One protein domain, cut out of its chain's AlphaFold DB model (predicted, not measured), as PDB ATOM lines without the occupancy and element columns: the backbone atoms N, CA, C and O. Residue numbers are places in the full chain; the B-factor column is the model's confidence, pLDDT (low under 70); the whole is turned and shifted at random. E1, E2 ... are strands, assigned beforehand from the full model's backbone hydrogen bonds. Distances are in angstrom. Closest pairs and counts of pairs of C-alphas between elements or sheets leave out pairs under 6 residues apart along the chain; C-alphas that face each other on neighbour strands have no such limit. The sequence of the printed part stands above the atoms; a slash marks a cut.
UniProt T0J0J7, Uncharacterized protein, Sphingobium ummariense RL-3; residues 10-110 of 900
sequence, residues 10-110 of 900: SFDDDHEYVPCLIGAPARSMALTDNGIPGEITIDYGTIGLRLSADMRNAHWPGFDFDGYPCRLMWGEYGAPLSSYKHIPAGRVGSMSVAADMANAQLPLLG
ATOM      1  N   SER A  10     -33.255  -3.915 -39.140       67.38
ATOM      2  CA  SER A  10     -33.740  -2.826 -39.993       67.38
ATOM      3  C   SER A  10     -34.483  -3.396 -41.210       67.38
ATOM      4  O   SER A  10     -34.005  -4.320 -41.873       67.38
ATOM      5  N   PHE A  11     -35.684  -2.880 -41.453       64.31
ATOM      6  CA  PHE A  11     -36.562  -3.243 -42.567       64.31
ATOM      7  C   PHE A  11     -36.321  -2.317 -43.768       64.31
ATOM      8  O   PHE A  11     -36.235  -2.784 -44.903       64.31
ATOM      9  N   ASP A  12     -36.151  -1.028 -43.484       69.12
ATOM     10  CA  ASP A  12     -35.673   0.030 -44.374       69.12
ATOM     11  C   ASP A  12     -34.893   1.069 -43.530       69.12
ATOM     12  O   ASP A  12     -34.529   0.776 -42.388       69.12
ATOM     13  N   ASP A  13     -34.601   2.251 -44.084       67.12
ATOM     14  CA  ASP A  13     -33.841   3.307 -43.395       67.12
ATOM     15  C   ASP A  13     -34.601   3.951 -42.208       67.12
ATOM     16  O   ASP A  13     -33.967   4.566 -41.350       67.12
ATOM     17  N   ASP A  14     -35.932   3.795 -42.127       66.25
ATOM     18  CA  ASP A  14     -36.809   4.443 -41.134       66.25
ATOM     19  C   ASP A  14     -37.493   3.450 -40.160       66.25
ATOM     20  O   ASP A  14     -37.982   3.855 -39.100       66.25
ATOM     21  N   HIS A  15     -37.528   2.147 -40.474       70.75
ATOM     22  CA  HIS A  15     -38.266   1.129 -39.712       70.75
ATOM     23  C   HIS A  15     -37.400  -0.066 -39.282       70.75
ATOM     24  O   HIS A  15     -36.653  -0.643 -40.070       70.75
ATOM     25  N   GLU A  16     -37.588  -0.538 -38.044       75.00
ATOM     26  CA  GLU A  16     -36.904  -1.719 -37.493       75.00
ATOM     27  C   GLU A  16     -37.883  -2.753 -36.918       75.00
ATOM     28  O   GLU A  16     -38.898  -2.427 -36.294       75.00
ATOM     29  N   TYR A  17     -37.552  -4.037 -37.056       78.00
ATOM     30  CA  TYR A  17     -38.254  -5.110 -36.368       78.00
ATOM     31  C   TYR A  17     -37.787  -5.250 -34.914       78.00
ATOM     32  O   TYR A  17     -36.644  -5.608 -34.637       78.00
ATOM     33  N   VAL A  18     -38.727  -5.046 -33.987       81.31
ATOM     34  CA  VAL A  18     -38.544  -5.236 -32.537       81.31
ATOM     35  C   VAL A  18     -38.423  -6.732 -32.168       81.31
ATOM     36  O   VAL A  18     -39.316  -7.499 -32.554       81.31
ATOM     37  N   PRO A  19     -37.406  -7.157 -31.383       82.88
ATOM     38  CA  PRO A  19     -37.177  -8.553 -30.977       82.88
ATOM     39  C   PRO A  19     -38.068  -9.001 -29.800       82.88
ATOM     40  O   PRO A  19     -37.591  -9.322 -28.711       82.88
ATOM     41  N   CYS A  20     -39.388  -8.996 -30.012       86.75
ATOM     42  CA  CYS A  20     -40.404  -9.271 -28.990       86.75
ATOM     43  C   CYS A  20     -41.153 -10.616 -29.129       86.75
ATOM     44  O   CYS A  20     -41.982 -10.912 -28.271       86.75
ATOM     45  N   LEU A  21     -40.898 -11.435 -30.161       87.56
ATOM     46  CA  LEU A  21     -41.609 -12.709 -30.381       87.56
ATOM     47  C   LEU A  21     -41.127 -13.804 -29.411       87.56
ATOM     48  O   LEU A  21     -40.079 -14.391 -29.640       87.56
ATOM     49  N   ILE A  22     -41.880 -14.139 -28.363       87.38
ATOM     50  CA  ILE A  22     -41.524 -15.210 -27.403       87.38
ATOM     51  C   ILE A  22     -42.173 -16.569 -27.696       87.38
ATOM     52  O   ILE A  22     -41.741 -17.576 -27.142       87.38
ATOM     53  N   GLY A  23     -43.180 -16.615 -28.570       84.06
ATOM     54  CA  GLY A  23     -43.839 -17.850 -28.995       84.06
ATOM     55  C   GLY A  23     -44.142 -17.825 -30.488       84.06
ATOM     56  O   GLY A  23     -44.694 -16.844 -30.987       84.06
ATOM     57  N   ALA A  24     -43.769 -18.893 -31.194       79.56
ATOM     58  CA  ALA A  24     -44.118 -19.080 -32.598       79.56
ATOM     59  C   ALA A  24     -45.540 -19.662 -32.727       79.56
ATOM     60  O   ALA A  24     -45.907 -20.521 -31.921       79.56
ATOM     61  N   PRO A  25     -46.315 -19.249 -33.742       83.12
ATOM     62  CA  PRO A  25     -47.656 -19.770 -33.970       83.12
ATOM     63  C   PRO A  25     -47.612 -21.231 -34.433       83.12
ATOM     64  O   PRO A  25     -46.763 -21.621 -35.240       83.12
ATOM     65  N   ALA A  26     -48.554 -22.039 -33.947       82.31
ATOM     66  CA  ALA A  26     -48.727 -23.430 -34.350       82.31
ATOM     67  C   ALA A  26     -50.001 -23.573 -35.193       82.31
ATOM     68  O   ALA A  26     -51.104 -23.491 -34.665       82.31
ATOM     69  N   ARG A  27     -49.851 -23.809 -36.504       80.94
ATOM     70  CA  ARG A  27     -50.992 -24.050 -37.401       80.94
ATOM     71  C   ARG A  27     -51.546 -25.463 -37.201       80.94
ATOM     72  O   ARG A  27     -50.781 -26.428 -37.257       80.94
ATOM     73  N   SER A  28     -52.861 -25.594 -37.063       81.19
ATOM     74  CA  SER A  28     -53.569 -26.877 -37.059       81.19
ATOM     75  C   SER A  28     -54.722 -26.885 -38.073       81.19
ATOM     76  O   SER A  28     -55.115 -25.846 -38.597       81.19
ATOM     77  N   MET A  29     -55.210 -28.073 -38.427       78.69
ATOM     78  CA  MET A  29     -56.260 -28.266 -39.432       78.69
ATOM     79  C   MET A  29     -57.157 -29.421 -38.989       78.69
ATOM     80  O   MET A  29     -56.671 -30.540 -38.801       78.69
ATOM     81  N   ALA A  30     -58.451 -29.155 -38.852       76.81
ATOM     82  CA  ALA A  30     -59.489 -30.161 -38.671       76.81
ATOM     83  C   ALA A  30     -60.143 -30.472 -40.028       76.81
ATOM     84  O   ALA A  30     -60.255 -29.600 -40.883       76.81
ATOM     85  N   LEU A  31     -60.533 -31.731 -40.243       68.75
ATOM     86  CA  LEU A  31     -61.103 -32.229 -41.510       68.75
ATOM     87  C   LEU A  31     -62.527 -32.790 -41.364       68.75
ATOM     88  O   LEU A  31     -63.172 -33.103 -42.361       68.75
ATOM     89  N   THR A  32     -62.976 -33.005 -40.128       64.88
ATOM     90  CA  THR A  32     -64.278 -33.583 -39.785       64.88
ATOM     91  C   THR A  32     -64.640 -33.182 -38.366       64.88
ATOM     92  O   THR A  32     -63.807 -33.361 -37.474       64.88
ATOM     93  N   ASP A  33     -65.892 -32.800 -38.137       54.19
ATOM     94  CA  ASP A  33     -66.515 -32.940 -36.823       54.19
ATOM     95  C   ASP A  33     -67.413 -34.193 -36.806       54.19
ATOM     96  O   ASP A  33     -67.993 -34.579 -37.825       54.19
ATOM     97  N   ASN A  34     -67.458 -34.885 -35.665       51.97
ATOM     98  CA  ASN A  34     -68.318 -36.045 -35.390       51.97
ATOM     99  C   ASN A  34     -68.358 -37.170 -36.464       51.97
ATOM    100  O   ASN A  34     -69.296 -37.964 -36.537       51.97
ATOM    101  N   GLY A  35     -67.302 -37.305 -37.277       49.59
ATOM    102  CA  GLY A  35     -67.133 -38.394 -38.250       49.59
ATOM    103  C   GLY A  35     -67.907 -38.244 -39.568       49.59
ATOM    104  O   GLY A  35     -67.867 -39.168 -40.394       49.59
ATOM    105  N   ILE A  36     -68.561 -37.098 -39.778       52.59
ATOM    106  CA  ILE A  36     -69.116 -36.665 -41.066       52.59
ATOM    107  C   ILE A  36     -68.011 -35.902 -41.827       52.59
ATOM    108  O   ILE A  36     -67.261 -35.155 -41.196       52.59
ATOM    109  N   PRO A  37     -67.864 -36.061 -43.161       55.69
ATOM    110  CA  PRO A  37     -66.962 -35.237 -43.971       55.69
ATOM    111  C   PRO A  37     -67.473 -33.792 -44.067       55.69
ATOM    112  O   PRO A  37     -68.125 -33.415 -45.041       55.69
ATOM    113  N   GLY A  38     -67.226 -33.025 -43.010       56.91
ATOM    114  CA  GLY A  38     -67.693 -31.657 -42.842       56.91
ATOM    115  C   GLY A  38     -66.693 -30.611 -43.322       56.91
ATOM    116  O   GLY A  38     -65.890 -30.835 -44.230       56.91
ATOM    117  N   GLU A  39     -66.782 -29.455 -42.680       63.16
ATOM    118  CA  GLU A  39     -65.913 -28.308 -42.881       63.16
ATOM    119  C   GLU A  39     -64.441 -28.611 -42.574       63.16
ATOM    120  O   GLU A  39     -64.105 -29.348 -41.644       63.16
ATOM    121  N   ILE A  40     -63.564 -27.979 -43.352       73.12
ATOM    122  CA  ILE A  40     -62.142 -27.884 -43.045       73.12
ATOM    123  C   ILE A  40     -61.920 -26.585 -42.274       73.12
ATOM    124  O   ILE A  40     -61.944 -25.509 -42.864       73.12
ATOM    125  N   THR A  41     -61.695 -26.692 -40.967       75.12
ATOM    126  CA  THR A  41     -61.372 -25.546 -40.108       75.12
ATOM    127  C   THR A  41     -59.861 -25.478 -39.908       75.12
ATOM    128  O   THR A  41     -59.224 -26.492 -39.599       75.12
ATOM    129  N   ILE A  42     -59.267 -24.294 -40.073       79.94
ATOM    130  CA  ILE A  42     -57.821 -24.090 -39.949       79.94
ATOM    131  C   ILE A  42     -57.536 -23.070 -38.850       79.94
ATOM    132  O   ILE A  42     -57.843 -21.889 -38.985       79.94
ATOM    133  N   ASP A  43     -56.872 -23.519 -37.789       84.31
ATOM    134  CA  ASP A  43     -56.298 -22.628 -36.785       84.31
ATOM    135  C   ASP A  43     -54.886 -22.222 -37.221       84.31
ATOM    136  O   ASP A  43     -54.071 -23.064 -37.609       84.31
ATOM    137  N   TYR A  44     -54.589 -20.927 -37.170       85.12
ATOM    138  CA  TYR A  44     -53.280 -20.362 -37.511       85.12
ATOM    139  C   TYR A  44     -52.409 -20.130 -36.268       85.12
ATOM    140  O   TYR A  44     -51.223 -19.836 -36.415       85.12
ATOM    141  N   GLY A  45     -52.961 -20.334 -35.069       87.88
ATOM    142  CA  GLY A  45     -52.287 -20.214 -33.785       87.88
ATOM    143  C   GLY A  45     -52.104 -18.770 -33.315       87.88
ATOM    144  O   GLY A  45     -52.424 -17.799 -34.002       87.88
ATOM    145  N   THR A  46     -51.551 -18.618 -32.113       89.50
ATOM    146  CA  THR A  46     -51.232 -17.316 -31.514       89.50
ATOM    147  C   THR A  46     -49.737 -17.019 -31.598       89.50
ATOM    148  O   THR A  46     -48.890 -17.898 -31.430       89.50
ATOM    149  N   ILE A  47     -49.390 -15.754 -31.832       88.88
ATOM    150  CA  ILE A  47     -48.037 -15.245 -31.609       88.88
ATOM    151  C   ILE A  47     -47.910 -14.857 -30.135       88.88
ATOM    152  O   ILE A  47     -48.696 -14.055 -29.632       88.88
ATOM    153  N   GLY A  48     -46.888 -15.379 -29.455       89.56
ATOM    154  CA  GLY A  48     -46.509 -14.913 -28.121       89.56
ATOM    155  C   GLY A  48     -45.610 -13.681 -28.213       89.56
ATOM    156  O   GLY A  48     -44.591 -13.718 -28.904       89.56
ATOM    157  N   LEU A  49     -45.949 -12.615 -27.491       90.50
ATOM    158  CA  LEU A  49     -45.228 -11.342 -27.452       90.50
ATOM    159  C   LEU A  49     -44.757 -11.014 -26.034       90.50
ATOM    160  O   LEU A  49     -45.510 -11.167 -25.077       90.50
ATOM    161  N   ARG A  50     -43.535 -10.492 -25.902       90.75
ATOM    162  CA  ARG A  50     -43.061  -9.849 -24.671       90.75
ATOM    163  C   ARG A  50     -43.223  -8.339 -24.770       90.75
ATOM    164  O   ARG A  50     -42.779  -7.736 -25.747       90.75
ATOM    165  N   LEU A  51     -43.811  -7.735 -23.746       90.31
ATOM    166  CA  LEU A  51     -43.991  -6.294 -23.609       90.31
ATOM    167  C   LEU A  51     -42.930  -5.728 -22.657       90.31
ATOM    168  O   LEU A  51     -42.691  -6.268 -21.578       90.31
ATOM    169  N   SER A  52     -42.262  -4.644 -23.055       88.44
ATOM    170  CA  SER A  52     -41.350  -3.893 -22.182       88.44
ATOM    171  C   SER A  52     -41.099  -2.472 -22.693       88.44
ATOM    172  O   SER A  52     -41.297  -2.161 -23.871       88.44
ATOM    173  N   ALA A  53     -40.645  -1.591 -21.797       84.94
ATOM    174  CA  ALA A  53     -40.191  -0.253 -22.175       84.94
ATOM    175  C   ALA A  53     -38.937  -0.320 -23.069       84.94
ATOM    176  O   ALA A  53     -38.857   0.397 -24.065       84.94
ATOM    177  N   ASP A  54     -38.018  -1.246 -22.772       83.19
ATOM    178  CA  ASP A  54     -36.764  -1.455 -23.512       83.19
ATOM    179  C   ASP A  54     -37.008  -1.853 -24.979       83.19
ATOM    180  O   ASP A  54     -36.302  -1.405 -25.881       83.19
ATOM    181  N   MET A  55     -38.058  -2.644 -25.236       81.25
ATOM    182  CA  MET A  55     -38.508  -3.030 -26.581       81.25
ATOM    183  C   MET A  55     -39.419  -1.982 -27.247       81.25
ATOM    184  O   MET A  55     -39.935  -2.226 -28.335       81.25
ATOM    185  N   ARG A  56     -39.643  -0.822 -26.611       83.44
ATOM    186  CA  ARG A  56     -40.521   0.269 -27.083       83.44
ATOM    187  C   ARG A  56     -41.973  -0.147 -27.375       83.44
ATOM    188  O   ARG A  56     -42.678   0.576 -28.071       83.44
ATOM    189  N   ASN A  57     -42.446  -1.269 -26.826       86.81
ATOM    190  CA  ASN A  57     -43.767  -1.840 -27.125       86.81
ATOM    191  C   ASN A  57     -44.727  -1.910 -25.921       86.81
ATOM    192  O   ASN A  57     -45.865  -2.339 -26.078       86.81
ATOM    193  N   ALA A  58     -44.321  -1.438 -24.737       88.19
ATOM    194  CA  ALA A  58     -45.166  -1.420 -23.533       88.19
ATOM    195  C   ALA A  58     -46.515  -0.677 -23.682       88.19
ATOM    196  O   ALA A  58     -47.424  -0.916 -22.897       88.19
ATOM    197  N   HIS A  59     -46.653   0.214 -24.669       88.50
ATOM    198  CA  HIS A  59     -47.890   0.958 -24.935       88.50
ATOM    199  C   HIS A  59     -48.849   0.242 -25.906       88.50
ATOM    200  O   HIS A  59     -49.979   0.693 -26.073       88.50
ATOM    201  N   TRP A  60     -48.433  -0.863 -26.539       89.56
ATOM    202  CA  TRP A  60     -49.258  -1.591 -27.512       89.56
ATOM    203  C   TRP A  60     -50.612  -2.083 -26.967       89.56
ATOM    204  O   TRP A  60     -51.556  -2.073 -27.747       89.56
ATOM    205  N   PRO A  61     -50.791  -2.440 -25.676       89.12
ATOM    206  CA  PRO A  61     -52.117  -2.758 -25.125       89.12
ATOM    207  C   PRO A  61     -53.173  -1.648 -25.235       89.12
ATOM    208  O   PRO A  61     -54.348  -1.923 -25.028       89.12
ATOM    209  N   GLY A  62     -52.776  -0.404 -25.536       87.31
ATOM    210  CA  GLY A  62     -53.700   0.694 -25.832       87.31
ATOM    211  C   GLY A  62     -54.146   0.782 -27.298       87.31
ATOM    212  O   GLY A  62     -54.894   1.697 -27.634       87.31
ATOM    213  N   PHE A  63     -53.678  -0.114 -28.172       89.06
ATOM    214  CA  PHE A  63     -54.083  -0.186 -29.575       89.06
ATOM    215  C   PHE A  63     -55.019  -1.367 -29.817       89.06
ATOM    216  O   PHE A  63     -54.795  -2.465 -29.305       89.06
ATOM    217  N   ASP A  64     -56.021  -1.147 -30.664       89.25
ATOM    218  CA  ASP A  64     -56.773  -2.240 -31.262       89.25
ATOM    219  C   ASP A  64     -55.977  -2.822 -32.438       89.25
ATOM    220  O   ASP A  64     -55.559  -2.098 -33.345       89.25
ATOM    221  N   PHE A  65     -55.748  -4.131 -32.385       87.19
ATOM    222  CA  PHE A  65     -55.084  -4.901 -33.433       87.19
ATOM    223  C   PHE A  65     -56.069  -5.758 -34.236       87.19
ATOM    224  O   PHE A  65     -55.646  -6.358 -35.223       87.19
ATOM    225  N   ASP A  66     -57.347  -5.846 -33.852       88.00
ATOM    226  CA  ASP A  66     -58.270  -6.760 -34.520       88.00
ATOM    227  C   ASP A  66     -58.466  -6.393 -35.997       88.00
ATOM    228  O   ASP A  66     -58.549  -5.230 -36.395       88.00
ATOM    229  N   GLY A  67     -58.444  -7.414 -36.848       83.56
ATOM    230  CA  GLY A  67     -58.539  -7.263 -38.291       83.56
ATOM    231  C   GLY A  67     -57.351  -6.564 -38.972       83.56
ATOM    232  O   GLY A  67     -57.389  -6.437 -40.199       83.56
ATOM    233  N   TYR A  68     -56.289  -6.135 -38.278       86.88
ATOM    234  CA  TYR A  68     -55.148  -5.491 -38.946       86.88
ATOM    235  C   TYR A  68     -54.363  -6.481 -39.828       86.88
ATOM    236  O   TYR A  68     -54.178  -7.638 -39.444       86.88
ATOM    237  N   PRO A  69     -53.869  -6.060 -41.010       84.19
ATOM    238  CA  PRO A  69     -53.119  -6.933 -41.910       84.19
ATOM    239  C   PRO A  69     -51.768  -7.327 -41.304       84.19
ATOM    240  O   PRO A  69     -50.997  -6.476 -40.857       84.19
ATOM    241  N   CYS A  70     -51.442  -8.620 -41.341       82.00
ATOM    242  CA  CYS A  70     -50.201  -9.157 -40.784       82.00
ATOM    243  C   CYS A  70     -49.375  -9.859 -41.866       82.00
ATOM    244  O   CYS A  70     -49.902 -10.651 -42.640       82.00
ATOM    245  N   ARG A  71     -48.061  -9.605 -41.910       80.44
ATOM    246  CA  ARG A  71     -47.120 -10.340 -42.770       80.44
ATOM    247  C   ARG A  71     -46.129 -11.095 -41.898       80.44
ATOM    248  O   ARG A  71     -45.269 -10.480 -41.269       80.44
ATOM    249  N   LEU A  72     -46.244 -12.420 -41.878       81.12
ATOM    250  CA  LEU A  72     -45.321 -13.289 -41.159       81.12
ATOM    251  C   LEU A  72     -44.213 -13.775 -42.103       81.12
ATOM    252  O   LEU A  72     -44.484 -14.258 -43.201       81.12
ATOM    253  N   MET A  73     -42.959 -13.646 -41.668       80.94
ATOM    254  CA  MET A  73     -41.763 -13.961 -42.455       80.94
ATOM    255  C   MET A  73     -40.881 -14.951 -41.694       80.94
ATOM    256  O   MET A  73     -40.673 -14.791 -40.492       80.94
ATOM    257  N   TRP A  74     -40.324 -15.943 -42.389       81.94
ATOM    258  CA  TRP A  74     -39.404 -16.934 -41.825       81.94
ATOM    259  C   TRP A  74     -38.141 -17.053 -42.679       81.94
ATOM    260  O   TRP A  74     -38.222 -17.277 -43.884       81.94
ATOM    261  N   GLY A  75     -36.968 -16.966 -42.062       81.50
ATOM    262  CA  GLY A  75     -35.680 -17.039 -42.752       81.50
ATOM    263  C   GLY A  75     -34.517 -17.161 -41.775       81.50
ATOM    264  O   GLY A  75     -34.706 -17.111 -40.558       81.50
ATOM    265  N   GLU A  76     -33.317 -17.351 -42.317       81.88
ATOM    266  CA  GLU A  76     -32.081 -17.401 -41.537       81.88
ATOM    267  C   GLU A  76     -31.680 -15.995 -41.067       81.88
ATOM    268  O   GLU A  76     -31.747 -15.028 -41.827       81.88
ATOM    269  N   TYR A  77     -31.282 -15.869 -39.799       74.38
ATOM    270  CA  TYR A  77     -30.947 -14.577 -39.203       74.38
ATOM    271  C   TYR A  77     -29.753 -13.915 -39.907       74.38
ATOM    272  O   TYR A  77     -28.696 -14.522 -40.060       74.38
ATOM    273  N   GLY A  78     -29.922 -12.651 -40.304       73.12
ATOM    274  CA  GLY A  78     -28.902 -11.874 -41.015       73.12
ATOM    275  C   GLY A  78     -28.890 -12.067 -42.537       73.12
ATOM    276  O   GLY A  78     -28.120 -11.392 -43.219       73.12
ATOM    277  N   ALA A  79     -29.743 -12.935 -43.091       79.12
ATOM    278  CA  ALA A  79     -29.952 -13.011 -44.533       79.12
ATOM    279  C   ALA A  79     -30.729 -11.775 -45.055       79.12
ATOM    280  O   ALA A  79     -31.460 -11.138 -44.291       79.12
ATOM    281  N   PRO A  80     -30.635 -11.423 -46.354       78.81
ATOM    282  CA  PRO A  80     -31.460 -10.364 -46.938       78.81
ATOM    283  C   PRO A  80     -32.952 -10.686 -46.799       78.81
ATOM    284  O   PRO A  80     -33.358 -11.821 -47.064       78.81
ATOM    285  N   LEU A  81     -33.786  -9.696 -46.462       75.19
ATOM    286  CA  LEU A  81     -35.225  -9.907 -46.235       75.19
ATOM    287  C   LEU A  81     -35.945 -10.522 -47.454       75.19
ATOM    288  O   LEU A  81     -36.883 -11.295 -47.293       75.19
ATOM    289  N   SER A  82     -35.448 -10.267 -48.668       80.44
ATOM    290  CA  SER A  82     -35.926 -10.874 -49.921       80.44
ATOM    291  C   SER A  82     -35.738 -12.396 -50.023       80.44
ATOM    292  O   SER A  82     -36.320 -13.015 -50.909       80.44
ATOM    293  N   SER A  83     -34.937 -13.007 -49.143       83.56
ATOM    294  CA  SER A  83     -34.752 -14.464 -49.054       83.56
ATOM    295  C   SER A  83     -35.627 -15.137 -47.989       83.56
ATOM    296  O   SER A  83     -35.663 -16.366 -47.913       83.56
ATOM    297  N   TYR A  84     -36.355 -14.362 -47.177       82.69
ATOM    298  CA  TYR A  84     -37.275 -14.908 -46.181       82.69
ATOM    299  C   TYR A  84     -38.536 -15.443 -46.870       82.69
ATOM    300  O   TYR A  84     -39.129 -14.788 -47.729       82.69
ATOM    301  N   LYS A  85     -39.001 -16.623 -46.453       82.81
ATOM    302  CA  LYS A  85     -40.281 -17.167 -46.899       82.81
ATOM    303  C   LYS A  85     -41.429 -16.421 -46.212       82.81
ATOM    304  O   LYS A  85     -41.483 -16.355 -44.984       82.81
ATOM    305  N   HIS A  86     -42.391 -15.954 -47.003       79.31
ATOM    306  CA  HIS A  86     -43.699 -15.529 -46.507       79.31
ATOM    307  C   HIS A  86     -44.477 -16.734 -45.953       79.31
ATOM    308  O   HIS A  86     -44.684 -17.728 -46.655       79.31
ATOM    309  N   ILE A  87     -44.927 -16.646 -44.703       76.81
ATOM    310  CA  ILE A  87     -45.924 -17.561 -44.141       76.81
ATOM    311  C   ILE A  87     -47.304 -16.924 -44.366       76.81
ATOM    312  O   ILE A  87     -47.469 -15.749 -44.027       76.81
ATOM    313  N   PRO A  88     -48.298 -17.654 -44.909       67.38
ATOM    314  CA  PRO A  88     -49.645 -17.123 -45.093       67.38
ATOM    315  C   PRO A  88     -50.303 -16.775 -43.753       67.38
ATOM    316  O   PRO A  88     -50.766 -17.645 -43.018       67.38
ATOM    317  N   ALA A  89     -50.353 -15.481 -43.469       66.25
ATOM    318  CA  ALA A  89     -51.201 -14.853 -42.470       66.25
ATOM    319  C   ALA A  89     -51.998 -13.769 -43.202       66.25
ATOM    320  O   ALA A  89     -51.440 -13.071 -44.050       66.25
ATOM    321  N   GLY A  90     -53.299 -13.670 -42.932       69.00
ATOM    322  CA  GLY A  90     -54.138 -12.619 -43.507       69.00
ATOM    323  C   GLY A  90     -54.145 -11.402 -42.594       69.00
ATOM    324  O   GLY A  90     -53.709 -10.310 -42.964       69.00
ATOM    325  N   ARG A  91     -54.628 -11.614 -41.369       85.56
ATOM    326  CA  ARG A  91     -54.852 -10.570 -40.364       85.56
ATOM    327  C   ARG A  91     -54.422 -11.049 -38.977       85.56
ATOM    328  O   ARG A  91     -54.040 -12.204 -38.799       85.56
ATOM    329  N   VAL A  92     -54.468 -10.160 -38.000       88.88
ATOM    330  CA  VAL A  92     -54.378 -10.486 -36.571       88.88
ATOM    331  C   VAL A  92     -55.738 -10.316 -35.901       88.88
ATOM    332  O   VAL A  92     -56.574  -9.558 -36.386       88.88
ATOM    333  N   GLY A  93     -55.967 -11.078 -34.832       88.19
ATOM    334  CA  GLY A  93     -57.113 -10.915 -33.942       88.19
ATOM    335  C   GLY A  93     -56.829  -9.909 -32.823       88.19
ATOM    336  O   GLY A  93     -55.692  -9.456 -32.665       88.19
ATOM    337  N   SER A  94     -57.832  -9.618 -31.993       89.31
ATOM    338  CA  SER A  94     -57.666  -8.804 -30.779       89.31
ATOM    339  C   SER A  94     -56.520  -9.323 -29.894       89.31
ATOM    340  O   SER A  94     -56.431 -10.517 -29.599       89.31
ATOM    341  N   MET A  95     -55.648  -8.422 -29.437       91.00
ATOM    342  CA  MET A  95     -54.537  -8.782 -28.553       91.00
ATOM    343  C   MET A  95     -55.037  -9.051 -27.130       91.00
ATOM    344  O   MET A  95     -55.685  -8.198 -26.527       91.00
ATOM    345  N   SER A  96     -54.674 -10.198 -26.554       91.69
ATOM    346  CA  SER A  96     -54.870 -10.474 -25.128       91.69
ATOM    347  C   SER A  96     -53.566 -10.264 -24.360       91.69
ATOM    348  O   SER A  96     -52.471 -10.487 -24.879       91.69
ATOM    349  N   VAL A  97     -53.658  -9.803 -23.113       90.62
ATOM    350  CA  VAL A  97     -52.497  -9.495 -22.265       90.62
ATOM    351  C   VAL A  97     -52.583 -10.331 -20.992       90.62
ATOM    352  O   VAL A  97     -53.652 -10.460 -20.398       90.62
ATOM    353  N   ALA A  98     -51.465 -10.928 -20.584       88.19
ATOM    354  CA  ALA A  98     -51.379 -11.681 -19.342       88.19
ATOM    355  C   ALA A  98     -51.507 -10.747 -18.124       88.19
ATOM    356  O   ALA A  98     -51.195  -9.559 -18.190       88.19
ATOM    357  N   ALA A  99     -51.921 -11.298 -16.979       85.38
ATOM    358  CA  ALA A  99     -52.133 -10.528 -15.749       85.38
ATOM    359  C   ALA A  99     -50.866  -9.816 -15.217       85.38
ATOM    360  O   ALA A  99     -50.973  -8.899 -14.409       85.38
ATOM    361  N   ASP A 100     -49.674 -10.220 -15.674       83.94
ATOM    362  CA  ASP A 100     -48.391  -9.585 -15.354       83.94
ATOM    363  C   ASP A 100     -48.075  -8.338 -16.208       83.94
ATOM    364  O   ASP A 100     -47.090  -7.650 -15.941       83.94
ATOM    365  N   MET A 101     -48.876  -8.062 -17.248       83.56
ATOM    366  CA  MET A 101     -48.645  -7.065 -18.309       83.56
ATOM    367  C   MET A 101     -47.287  -7.164 -19.034       83.56
ATOM    368  O   MET A 101     -46.949  -6.299 -19.843       83.56
ATOM    369  N   ALA A 102     -46.512  -8.221 -18.788       86.50
ATOM    370  CA  ALA A 102     -45.198  -8.460 -19.377       86.50
ATOM    371  C   ALA A 102     -45.284  -9.336 -20.634       86.50
ATOM    372  O   ALA A 102     -44.375  -9.314 -21.466       86.50
ATOM    373  N   ASN A 103     -46.374 -10.092 -20.784       91.00
ATOM    374  CA  ASN A 103     -46.609 -10.987 -21.909       91.00
ATOM    375  C   ASN A 103     -47.976 -10.712 -22.551       91.00
ATOM    376  O   ASN A 103     -48.959 -10.449 -21.860       91.00
ATOM    377  N   ALA A 104     -48.049 -10.812 -23.874       91.19
ATOM    378  CA  ALA A 104     -49.281 -10.719 -24.647       91.19
ATOM    379  C   ALA A 104     -49.371 -11.860 -25.666       91.19
ATOM    380  O   ALA A 104     -48.358 -12.438 -26.064       91.19
ATOM    381  N   GLN A 105     -50.586 -12.184 -26.092       91.62
ATOM    382  CA  GLN A 105     -50.853 -13.112 -27.182       91.62
ATOM    383  C   GLN A 105     -51.624 -12.378 -28.274       91.62
ATOM    384  O   GLN A 105     -52.588 -11.664 -28.002       91.62
ATOM    385  N   LEU A 106     -51.192 -12.567 -29.516       90.75
ATOM    386  CA  LEU A 106     -51.827 -11.988 -30.690       90.75
ATOM    387  C   LEU A 106     -52.276 -13.134 -31.609       90.75
ATOM    388  O   LEU A 106     -51.415 -13.789 -32.209       90.75
ATOM    389  N   PRO A 107     -53.583 -13.445 -31.688       90.56
ATOM    390  CA  PRO A 107     -54.095 -14.474 -32.588       90.56
ATOM    391  C   PRO A 107     -53.762 -14.148 -34.042       90.56
ATOM    392  O   PRO A 107     -53.898 -13.000 -34.466       90.56
ATOM    393  N   LEU A 108     -53.348 -15.148 -34.819       88.31
ATOM    394  CA  LEU A 108     -53.276 -15.022 -36.270       88.31
ATOM    395  C   LEU A 108     -54.595 -15.456 -36.891       88.31
ATOM    396  O   LEU A 108     -55.135 -16.512 -36.572       88.31
ATOM    397  N   LEU A 109     -55.074 -14.654 -37.833       86.19
ATOM    398  CA  LEU A 109     -56.210 -14.975 -38.677       86.19
ATOM    399  C   LEU A 109     -55.691 -15.305 -40.081       86.19
ATOM    400  O   LEU A 109     -54.878 -14.576 -40.663       86.19
ATOM    401  N   GLY A 110     -56.148 -16.429 -40.628       83.12
ATOM    402  CA  GLY A 110     -55.752 -16.883 -41.958       83.12
ATOM    403  C   GLY A 110     -56.289 -16.015 -43.100       83.12
ATOM    404  O   GLY A 110     -57.009 -15.042 -42.868       83.12
TER     405      GLY A 110
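What this domain is: This is residues 10 to 110 of the 900 residues of an uncharacterized protein of Sphingobium ummariense RL-3 (UniProt T0J0J7). With little regular structure, the model is a small three-strand sheet, E1, E4 and E7, from which hairpin E2 and E3 reaches away as an arm; hairpin E5 and E6 makes a second arm. The 101 printed residues hold no named helix and seven named strands, E1 to E7 along the chain: all strand, with 27 residues in named elements. The sheet's order is E1 - E4 - E7, antiparallel. The whole is loose, radius of gyration of the C-alphas 16.0 A, spanning 52 by 37 by 20 A.

Where its parts are: E4, residues 46 to 50, is 13.0 A long; E7, 103 to 109, is 19.7 A, ending at C-alpha 109 (-56.210, -14.975, -38.677). E1 is residues 21 to 23, beginning at C-alpha 21 (-41.609, -12.709, -30.381). E2 is 28 to 30, E3 41 to 43, E5 72 to 74, E6 85 to 87.

How they stand to each other: Inner strand E4 is antiparallel to E7 (N 47 to O 106, 2.8 A) and E1 (N 22 to O 48, 2.8 A). E3 runs on into E4 at 13 degrees. Hairpin E2 and E3 has N 28 and O 43 within hydrogen-bond range, 2.9 A; hairpin E5 and E6 has N 74 and O 85, 2.9 A. E5 and E7 are apart.

The domain as a whole: The farthest C-alphas, Asp 13 and Gly 35, are 53.6 A apart. The printed part has no cut. Links E4 to E5 and E6 to E7 are long. Residues 12 to 17 stand free. pLDDT is under 70 at residues 10 to 14, 31 to 39 and 88 to 90.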